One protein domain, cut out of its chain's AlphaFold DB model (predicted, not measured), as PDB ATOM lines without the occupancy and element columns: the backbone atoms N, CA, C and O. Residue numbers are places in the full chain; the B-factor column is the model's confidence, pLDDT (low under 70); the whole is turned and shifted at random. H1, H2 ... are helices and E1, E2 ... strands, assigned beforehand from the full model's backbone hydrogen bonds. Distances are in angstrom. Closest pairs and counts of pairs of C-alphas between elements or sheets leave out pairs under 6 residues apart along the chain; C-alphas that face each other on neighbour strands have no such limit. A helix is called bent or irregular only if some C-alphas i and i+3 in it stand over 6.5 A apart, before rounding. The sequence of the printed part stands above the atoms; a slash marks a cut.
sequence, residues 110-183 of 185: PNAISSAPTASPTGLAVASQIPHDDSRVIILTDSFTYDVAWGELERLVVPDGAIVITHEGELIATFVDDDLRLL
ATOM      1  N   PRO A 110     352.107 258.502 295.662       49.28
ATOM      2  CA  PRO A 110     350.948 257.745 295.203       49.28
ATOM      3  C   PRO A 110     351.150 257.252 293.767       49.28
ATOM      4  O   PRO A 110     351.554 258.025 292.893       49.28
ATOM      5  N   ASN A 111     350.801 255.991 293.507       42.69
ATOM      6  CA  ASN A 111     351.005 255.325 292.213       42.69
ATOM      7  C   ASN A 111     350.369 256.043 291.004       42.69
ATOM      8  O   ASN A 111     350.767 255.803 289.871       42.69
ATOM      9  N   ALA A 112     349.415 256.954 291.217       43.06
ATOM     10  CA  ALA A 112     348.765 257.723 290.151       43.06
ATOM     11  C   ALA A 112     349.572 258.939 289.642       43.06
ATOM     12  O   ALA A 112     349.187 259.544 288.643       43.06
ATOM     13  N   ILE A 113     350.644 259.337 290.339       41.66
ATOM     14  CA  ILE A 113     351.440 260.552 290.048       41.66
ATOM     15  C   ILE A 113     352.937 260.213 289.893       41.66
ATOM     16  O   ILE A 113     353.729 261.039 289.444       41.66
ATOM     17  N   SER A 114     353.336 258.993 290.249       40.84
ATOM     18  CA  SER A 114     354.728 258.558 290.213       40.84
ATOM     19  C   SER A 114     355.128 258.115 288.809       40.84
ATOM     20  O   SER A 114     354.509 257.226 288.233       40.84
ATOM     21  N   SER A 115     356.208 258.688 288.282       44.53
ATOM     22  CA  SER A 115     356.895 258.309 287.037       44.53
ATOM     23  C   SER A 115     357.477 256.888 287.047       44.53
ATOM     24  O   SER A 115     358.305 256.557 286.201       44.53
ATOM     25  N   ALA A 116     357.114 256.069 288.031       42.50
ATOM     26  CA  ALA A 116     357.499 254.681 288.075       42.50
ATOM     27  C   ALA A 116     356.876 253.922 286.900       42.50
ATOM     28  O   ALA A 116     355.706 254.144 286.570       42.50
ATOM     29  N   PRO A 117     357.618 252.985 286.296       48.62
ATOM     30  CA  PRO A 117     357.038 252.004 285.400       48.62
ATOM     31  C   PRO A 117     355.811 251.363 286.061       48.62
ATOM     32  O   PRO A 117     355.925 250.734 287.111       48.62
ATOM     33  N   THR A 118     354.624 251.509 285.465       50.91
ATOM     34  CA  THR A 118     353.450 250.695 285.817       50.91
ATOM     35  C   THR A 118     353.723 249.282 285.342       50.91
ATOM     36  O   THR A 118     353.342 248.882 284.240       50.91
ATOM     37  N   ALA A 119     354.507 248.562 286.127       48.22
ATOM     38  CA  ALA A 119     355.091 247.326 285.694       48.22
ATOM     39  C   ALA A 119     354.231 246.156 286.158       48.22
ATOM     40  O   ALA A 119     354.122 245.862 287.345       48.22
ATOM     41  N   SER A 120     353.599 245.486 285.196       49.72
ATOM     42  CA  SER A 120     353.074 244.149 285.442       49.72
ATOM     43  C   SER A 120     354.274 243.210 285.623       49.72
ATOM     44  O   SER A 120     355.144 243.200 284.746       49.72
ATOM     45  N   PRO A 121     354.345 242.408 286.703       52.62
ATOM     46  CA  PRO A 121     355.502 241.556 287.010       52.62
ATOM     47  C   PRO A 121     355.844 240.559 285.892       52.62
ATOM     48  O   PRO A 121     356.952 240.044 285.835       52.62
ATOM     49  N   THR A 122     354.912 240.293 284.976       52.91
ATOM     50  CA  THR A 122     355.082 239.349 283.860       52.91
ATOM     51  C   THR A 122     355.701 239.983 282.602       52.91
ATOM     52  O   THR A 122     356.007 239.266 281.656       52.91
ATOM     53  N   GLY A 123     355.852 241.313 282.549       54.75
ATOM     54  CA  GLY A 123     356.323 242.042 281.359       54.75
ATOM     55  C   GLY A 123     357.658 242.773 281.519       54.75
ATOM     56  O   GLY A 123     358.089 243.438 280.580       54.75
ATOM     57  N   LEU A 124     358.286 242.690 282.692       63.91
ATOM     58  CA  LEU A 124     359.568 243.332 282.977       63.91
ATOM     59  C   LEU A 124     360.733 242.454 282.521       63.91
ATOM     60  O   LEU A 124     360.728 241.245 282.749       63.91
ATOM     61  N   ALA A 125     361.749 243.078 281.924       73.00
ATOM     62  CA  ALA A 125     363.037 242.427 281.735       73.00
ATOM     63  C   ALA A 125     363.662 242.180 283.111       73.00
ATOM     64  O   ALA A 125     363.694 243.086 283.941       73.00
ATOM     65  N   VAL A 126     364.118 240.958 283.361       75.12
ATOM     66  CA  VAL A 126     364.835 240.616 284.588       75.12
ATOM     67  C   VAL A 126     366.231 241.231 284.523       75.12
ATOM     68  O   VAL A 126     366.899 241.140 283.493       75.12
ATOM     69  N   ALA A 127     366.649 241.877 285.610       79.19
ATOM     70  CA  ALA A 127     367.975 242.463 285.717       79.19
ATOM     71  C   ALA A 127     369.046 241.369 285.610       79.19
ATOM     72  O   ALA A 127     368.910 240.295 286.188       79.19
ATOM     73  N   SER A 128     370.129 241.663 284.892       73.50
ATOM     74  CA  SER A 128     371.253 240.725 284.702       73.50
ATOM     75  C   SER A 128     372.309 240.800 285.807       73.50
ATOM     76  O   SER A 128     373.253 240.015 285.835       73.50
ATOM     77  N   GLN A 129     372.215 241.801 286.686       75.88
ATOM     78  CA  GLN A 129     373.173 242.030 287.762       75.88
ATOM     79  C   GLN A 129     372.460 242.561 289.001       75.88
ATOM     80  O   GLN A 129     371.503 243.331 288.907       75.88
ATOM     81  N   ILE A 130     372.967 242.171 290.170       83.25
ATOM     82  CA  ILE A 130     372.528 242.734 291.446       83.25
ATOM     83  C   ILE A 130     373.091 244.164 291.559       83.25
ATOM     84  O   ILE A 130     374.292 244.356 291.330       83.25
ATOM     85  N   PRO A 131     372.265 245.169 291.902       83.62
ATOM     86  CA  PRO A 131     372.740 246.530 292.132       83.62
ATOM     87  C   PRO A 131     373.768 246.608 293.268       83.62
ATOM     88  O   PRO A 131     373.772 245.790 294.185       83.62
ATOM     89  N   HIS A 132     374.628 247.627 293.237       83.00
ATOM     90  CA  HIS A 132     375.545 247.893 294.350       83.00
ATOM     91  C   HIS A 132     374.764 248.453 295.549       83.00
ATOM     92  O   HIS A 132     373.717 249.066 295.363       83.00
ATOM     93  N   ASP A 133     375.278 248.309 296.774       80.69
ATOM     94  CA  ASP A 133     374.585 248.734 298.006       80.69
ATOM     95  C   ASP A 133     374.160 250.215 298.016       80.69
ATOM     96  O   ASP A 133     373.163 250.579 298.641       80.69
ATOM     97  N   ASP A 134     374.895 251.080 297.317       79.06
ATOM     98  CA  ASP A 134     374.618 252.511 297.178       79.06
ATOM     99  C   ASP A 134     373.693 252.856 295.996       79.06
ATOM    100  O   ASP A 134     373.254 254.005 295.862       79.06
ATOM    101  N   SER A 135     373.372 251.874 295.153       81.50
ATOM    102  CA  SER A 135     372.498 252.039 293.993       81.50
ATOM    103  C   SER A 135     371.058 252.280 294.432       81.50
ATOM    104  O   SER A 135     370.567 251.679 295.386       81.50
ATOM    105  N   ARG A 136     370.364 253.175 293.728       83.31
ATOM    106  CA  ARG A 136     368.955 253.487 293.981       83.31
ATOM    107  C   ARG A 136     368.063 252.528 293.205       83.31
ATOM    108  O   ARG A 136     368.289 252.304 292.017       83.31
ATOM    109  N   VAL A 137     367.052 251.990 293.872       84.75
ATOM    110  CA  VAL A 137     366.044 251.111 293.282       84.75
ATOM    111  C   VAL A 137     364.651 251.607 293.626       84.75
ATOM    112  O   VAL A 137     364.429 252.279 294.636       84.75
ATOM    113  N   ILE A 138     363.702 251.254 292.770       84.12
ATOM    114  CA  ILE A 138     362.310 251.641 292.912       84.12
ATOM    115  C   ILE A 138     361.528 250.443 293.449       84.12
ATOM    116  O   ILE A 138     361.552 249.363 292.864       84.12
ATOM    117  N   ILE A 139     360.810 250.641 294.552       85.00
ATOM    118  CA  ILE A 139     359.878 249.658 295.109       85.00
ATOM    119  C   ILE A 139     358.463 250.068 294.730       85.00
ATOM    120  O   ILE A 139     358.019 251.172 295.055       85.00
ATOM    121  N   LEU A 140     357.744 249.161 294.080       82.31
ATOM    122  CA  LEU A 140     356.349 249.338 293.710       82.31
ATOM    123  C   LEU A 140     355.475 248.482 294.610       82.31
ATOM    124  O   LEU A 140     355.591 247.260 294.629       82.31
ATOM    125  N   THR A 141     354.588 249.148 295.339       82.12
ATOM    126  CA  THR A 141     353.508 248.527 296.113       82.12
ATOM    127  C   THR A 141     352.175 248.761 295.407       82.12
ATOM    128  O   THR A 141     352.116 249.441 294.381       82.12
ATOM    129  N   ASP A 142     351.084 248.237 295.960       74.62
ATOM    130  CA  ASP A 142     349.730 248.475 295.449       74.62
ATOM    131  C   ASP A 142     349.343 249.969 295.420       74.62
ATOM    132  O   ASP A 142     348.663 250.435 294.503       74.62
ATOM    133  N   SER A 143     349.840 250.735 296.390       68.75
ATOM    134  CA  SER A 143     349.396 252.097 296.683       68.75
ATOM    135  C   SER A 143     350.478 253.144 296.423       68.75
ATOM    136  O   SER A 143     350.170 254.283 296.048       68.75
ATOM    137  N   PHE A 144     351.744 252.768 296.604       72.94
ATOM    138  CA  PHE A 144     352.873 253.689 296.594       72.94
ATOM    139  C   PHE A 144     354.075 253.175 295.812       72.94
ATOM    140  O   PHE A 144     354.377 251.980 295.778       72.94
ATOM    141  N   THR A 145     354.813 254.138 295.278       79.75
ATOM    142  CA  THR A 145     356.168 253.970 294.774       79.75
ATOM    143  C   THR A 145     357.152 254.566 295.774       79.75
ATOM    144  O   THR A 145     356.948 255.692 296.242       79.75
ATOM    145  N   TYR A 146     358.245 253.856 296.041       78.50
ATOM    146  CA  TYR A 146     359.352 254.327 296.871       78.50
ATOM    147  C   TYR A 146     360.669 254.276 296.096       78.50
ATOM    148  O   TYR A 146     360.884 253.352 295.324       78.50
ATOM    149  N   ASP A 147     361.550 255.246 296.333       84.12
ATOM    150  CA  ASP A 147     362.929 255.269 295.829       84.12
ATOM    151  C   ASP A 147     363.879 255.108 297.024       84.12
ATOM    152  O   ASP A 147     363.930 255.964 297.915       84.12
ATOM    153  N   VAL A 148     364.584 253.979 297.082       82.81
ATOM    154  CA  VAL A 148     365.416 253.575 298.225       82.81
ATOM    155  C   VAL A 148     366.787 253.092 297.766       82.81
ATOM    156  O   VAL A 148     366.959 252.657 296.631       82.81
ATOM    157  N   ALA A 149     367.787 253.179 298.642       84.88
ATOM    158  CA  ALA A 149     369.086 252.573 298.365       84.88
ATOM    159  C   ALA A 149     369.000 251.045 298.511       84.88
ATOM    160  O   ALA A 149     368.338 250.554 299.427       84.88
ATOM    161  N   TRP A 150     369.691 250.302 297.644       86.50
ATOM    162  CA  TRP A 150     369.680 248.839 297.625       86.50
ATOM    163  C   TRP A 150     370.080 248.237 298.978       86.50
ATOM    164  O   TRP A 150     369.357 247.408 299.526       86.50
ATOM    165  N   GLY A 151     371.155 248.740 299.591       81.12
ATOM    166  CA  GLY A 151     371.620 248.298 300.910       81.12
ATOM    167  C   GLY A 151     370.696 248.672 302.081       81.12
ATOM    168  O   GLY A 151     370.932 248.250 303.211       81.12
ATOM    169  N   GLU A 152     369.644 249.465 301.849       79.56
ATOM    170  CA  GLU A 152     368.625 249.786 302.856       79.56
ATOM    171  C   GLU A 152     367.395 248.862 302.777       79.56
ATOM    172  O   GLU A 152     366.583 248.884 303.706       79.56
ATOM    173  N   LEU A 153     367.265 248.018 301.737       80.62
ATOM    174  CA  LEU A 153     366.108 247.123 301.578       80.62
ATOM    175  C   LEU A 153     365.949 246.136 302.732       80.62
ATOM    176  O   LEU A 153     364.826 245.878 303.150       80.62
ATOM    177  N   GLU A 154     367.050 245.635 303.293       74.19
ATOM    178  CA  GLU A 154     367.024 244.670 304.404       74.19
ATOM    179  C   GLU A 154     366.382 245.230 305.682       74.19
ATOM    180  O   GLU A 154     366.032 244.488 306.598       74.19
ATOM    181  N   ARG A 155     366.254 246.556 305.776       74.94
ATOM    182  CA  ARG A 155     365.686 247.246 306.940       74.94
ATOM    183  C   ARG A 155     364.249 247.690 306.709       74.94
ATOM    184  O   ARG A 155     363.652 248.285 307.607       74.94
ATOM    185  N   LEU A 156     363.719 247.455 305.513       74.38
ATOM    186  CA  LEU A 156     362.406 247.916 305.113       74.38
ATOM    187  C   LEU A 156     361.354 246.848 305.388       74.38
ATOM    188  O   LEU A 156     361.498 245.700 304.985       74.38
ATOM    189  N   VAL A 157     360.263 247.252 306.034       77.81
ATOM    190  CA  VAL A 157     359.051 246.432 306.104       77.81
ATOM    191  C   VAL A 157     358.223 246.769 304.870       77.81
ATOM    192  O   VAL A 157     357.683 247.873 304.772       77.81
ATOM    193  N   VAL A 158     358.179 245.844 303.916       79.44
ATOM    194  CA  VAL A 158     357.500 246.017 302.627       79.44
ATOM    195  C   VAL A 158     356.353 245.019 302.543       79.44
ATOM    196  O   VAL A 158     356.564 243.860 302.882       79.44
ATOM    197  N   PRO A 159     355.147 245.436 302.116       74.12
ATOM    198  CA  PRO A 159     354.037 244.508 301.962       74.12
ATOM    199  C   PRO A 159     354.322 243.452 300.890       74.12
ATOM    200  O   PRO A 159     354.982 243.723 299.882       74.12
ATOM    201  N   ASP A 160     353.738 242.275 301.088       75.69
ATOM    202  CA  ASP A 160     353.766 241.184 300.121       75.69
ATOM    203  C   ASP A 160     353.284 241.606 298.733       75.69
ATOM    204  O   ASP A 160     352.343 242.387 298.566       75.69
ATOM    205  N   GLY A 161     353.928 241.042 297.713       73.62
ATOM    206  CA  GLY A 161     353.642 241.331 296.313       73.62
ATOM    207  C   GLY A 161     354.261 242.633 295.809       73.62
ATOM    208  O   GLY A 161     354.061 242.975 294.641       73.62
ATOM    209  N   ALA A 162     355.023 243.350 296.641       82.31
ATOM    210  CA  ALA A 162     355.815 244.473 296.175       82.31
ATOM    211  C   ALA A 162     356.941 244.002 295.251       82.31
ATOM    212  O   ALA A 162     357.610 243.003 295.515       82.31
ATOM    213  N   ILE A 163     357.184 244.755 294.183       85.31
ATOM    214  CA  ILE A 163     358.253 244.463 293.227       85.31
ATOM    215  C   ILE A 163     359.350 245.513 293.322       85.31
ATOM    216  O   ILE A 163     359.082 246.696 293.537       85.31
ATOM    217  N   VAL A 164     360.589 245.068 293.148       86.31
ATOM    218  CA  VAL A 164     361.778 245.915 293.179       86.31
ATOM    219  C   VAL A 164     362.361 245.966 291.784       86.31
ATOM    220  O   VAL A 164     362.742 244.936 291.221       86.31
ATOM    221  N   ILE A 165     362.436 247.172 291.237       83.62
ATOM    222  CA  ILE A 165     362.947 247.417 289.897       83.62
ATOM    223  C   ILE A 165     364.114 248.405 289.930       83.62
ATOM    224  O   ILE A 165     364.206 249.260 290.815       83.62
ATOM    225  N   THR A 166     365.010 248.306 288.956       83.31
ATOM    226  CA  THR A 166     366.034 249.326 288.714       83.31
ATOM    227  C   THR A 166     365.383 250.629 288.238       83.31
ATOM    228  O   THR A 166     364.222 250.654 287.812       83.31
ATOM    229  N   HIS A 167     366.130 251.734 288.261       75.88
ATOM    230  CA  HIS A 167     365.661 252.998 287.684       75.88
ATOM    231  C   HIS A 167     365.483 252.900 286.152       75.88
ATOM    232  O   HIS A 167     364.729 253.657 285.541       75.88
ATOM    233  N   GLU A 168     366.153 251.938 285.526       75.94
ATOM    234  CA  GLU A 168     366.042 251.581 284.114       75.94
ATOM    235  C   GLU A 168     364.788 250.739 283.817       75.94
ATOM    236  O   GLU A 168     364.441 250.543 282.653       75.94
ATOM    237  N   GLY A 169     364.073 250.288 284.856       72.56
ATOM    238  CA  GLY A 169     362.848 249.505 284.735       72.56
ATOM    239  C   GLY A 169     363.083 248.004 284.568       72.56
ATOM    240  O   GLY A 169     362.243 247.328 283.983       72.56
ATOM    241  N   GLU A 170     364.202 247.478 285.061       80.44
ATOM    242  CA  GLU A 170     364.481 246.039 285.097       80.44
ATOM    243  C   GLU A 170     364.050 245.444 286.440       80.44
ATOM    244  O   GLU A 170     364.273 246.046 287.487       80.44
ATOM    245  N   LEU A 171     363.439 244.262 286.438       81.50
ATOM    246  CA  LEU A 171     362.996 243.565 287.644       81.50
ATOM    247  C   LEU A 171     364.166 242.870 288.327       81.50
ATOM    248  O   LEU A 171     364.783 241.977 287.755       81.50
ATOM    249  N   ILE A 172     364.425 243.243 289.574       85.69
ATOM    250  CA  ILE A 172     365.500 242.655 290.373       85.69
ATOM    251  C   ILE A 172     364.934 241.612 291.331       85.69
ATOM    252  O   ILE A 172     365.524 240.549 291.516       85.69
ATOM    253  N   ALA A 173     363.809 241.927 291.978       86.00
ATOM    254  CA  ALA A 173     363.278 241.117 293.063       86.00
ATOM    255  C   ALA A 173     361.779 241.332 293.287       86.00
ATOM    256  O   ALA A 173     361.187 242.307 292.824       86.00
ATOM    257  N   THR A 174     361.181 240.427 294.051       82.75
ATOM    258  CA  THR A 174     359.799 240.519 294.529       82.75
ATOM    259  C   THR A 174     359.729 240.144 296.006       82.75
ATOM    260  O   THR A 174     360.467 239.265 296.449       82.75
ATOM    261  N   PHE A 175     358.857 240.793 296.770       81.25
ATOM    262  CA  PHE A 175     358.577 240.439 298.160       81.25
ATOM    263  C   PHE A 175     357.467 239.385 298.215       81.25
ATOM    264  O   PHE A 175     356.382 239.586 297.663       81.25
ATOM    265  N   VAL A 176     357.746 238.245 298.846       77.81
ATOM    266  CA  VAL A 176     356.804 237.128 299.001       77.81
ATOM    267  C   VAL A 176     356.946 236.548 300.401       77.81
ATOM    268  O   VAL A 176     358.003 236.009 300.718       77.81
ATOM    269  N   ASP A 177     355.865 236.586 301.176       76.69
ATOM    270  CA  ASP A 177     355.804 236.127 302.568       76.69
ATOM    271  C   ASP A 177     356.800 236.888 303.474       76.69
ATOM    272  O   ASP A 177     357.555 236.276 304.225       76.69
ATOM    273  N   ASP A 178     356.839 238.219 303.353       72.12
ATOM    274  CA  ASP A 178     357.794 239.150 303.984       72.12
ATOM    275  C   ASP A 178     359.280 238.941 303.598       72.12
ATOM    276  O   ASP A 178     360.154 239.666 304.078       72.12
ATOM    277  N   ASP A 179     359.586 238.009 302.688       74.25
ATOM    278  CA  ASP A 179     360.947 237.722 302.225       74.25
ATOM    279  C   ASP A 179     361.229 238.315 300.833       74.25
ATOM    280  O   ASP A 179     360.439 238.186 299.891       74.25
ATOM    281  N   LEU A 180     362.415 238.911 300.670       82.12
ATOM    282  CA  LEU A 180     362.906 239.398 299.381       82.12
ATOM    283  C   LEU A 180     363.411 238.225 298.527       82.12
ATOM    284  O   LEU A 180     364.437 237.613 298.825       82.12
ATOM    285  N   ARG A 181     362.728 237.946 297.418       80.69
ATOM    286  CA  ARG A 181     363.141 236.939 296.435       80.69
ATOM    287  C   ARG A 181     363.798 237.607 295.240       80.69
ATOM    288  O   ARG A 181     363.128 238.268 294.447       80.69
ATOM    289  N   LEU A 182     365.109 237.419 295.121       85.50
ATOM    290  CA  LEU A 182     365.890 237.857 293.968       85.50
ATOM    291  C   LEU A 182     365.498 237.048 292.731       85.50
ATOM    292  O   LEU A 182     365.316 235.835 292.800       85.50
ATOM    293  N   LEU A 183     365.368 237.744 291.607       78.88
ATOM    294  CA  LEU A 183     364.973 237.185 290.317       78.88
ATOM    295  C   LEU A 183     366.093 237.272 289.274       78.88
ATOM    296  O   LEU A 183     365.865 236.828 288.162       78.88
TER     297      LEU A 183
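What this domain is: This is residues 110 to 183 of the 185 residues of an uncharacterized protein of Ilumatobacter coccineus (strain NBRC 103263 / KCTC 29153 / YM16-304) (UniProt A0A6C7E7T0). Five antiparallel strands form one strongly twisted sheet that curls into a trough, with the short helix H1 over its hollow face, toward one end. A long stretch without a named element, residues 110 to 135, runs round the outside of this trough before the first strand begins. The printed part has 74 residues with one named helix and five named strands, in the order E1, E2, H1, E3, E4, E5 along the chain, while the sheet runs E2, E1, E3, E4, E5. The class is mostly strand, although under half of the residues, 31 of 74, are in named elements. The whole is compact, with a radius of gyration of the C-alphas of 11.1 A, and rounded, spanning 28 by 24 by 21 A.

Where its parts are: Residues 110 to 135 come first, with no named element. E1 is residues 136 to 140, 13.3 A from first to last C-alpha, and begins with C-alpha 136 at (368.955, 253.487, 293.981). E2, residues 144 to 149, is 16.3 A long. H1 follows at once as residues 150 to 155, 10.3 A long; it is irregular, but only just, with C-alphas 151 and 154 at 6.8 A. E3 is residues 163 to 166, 10.2 A, beginning at (358.253, 244.463, 293.227). E4 is residues 171 to 176, 14.4 A. E5, residues 179 to 182, is 9.6 A long and ends with C-alpha 182 at (365.890, 237.857, 293.968).

How they stand to each other: E2 and E5 are the edge strands of the sheet. The hairpin E1 and E2 is antiparallel at 157 degrees, with N 139 and O 146 2.8 A apart. E1 and E3 are antiparallel at 148 degrees, with N 138 and O 165 at 2.8 A. E3, E4 and E5 form a meander, each strand the antiparallel neighbour of the one before. In the hairpin E3 and E4, N 164 and O 173 are 2.8 A apart; in the hairpin E4 and E5, N 181 and O 174 are 2.8 A apart. These N and O pairs are within hydrogen-bond range. E2, H1 and E3 form a split strand-helix-strand unit, two strands running the same way with E1 between them in the sheet; its crossover is right-handed. H1 is on the sheet, and its closest C-alphas to E1 are those of Trp 150 and Arg 136, 6.0 A apart. In H1, 0 of 2 O i to N i+4 pairs are within range, beside 2 of 3 O i to N i+3 pairs. E2 and E5 are apart.

The domain as a whole: The two C-alphas farthest apart, those of Ala 112 and Gln 129, are 29.1 A apart. The printed part has no cut. No link between named elements is long; H1 to E3, with 7 residues between them, is short, and the others are tight. The mean pLDDT of the printed part is 73.3, and residues 110 to 124 and residue 143 are under 70.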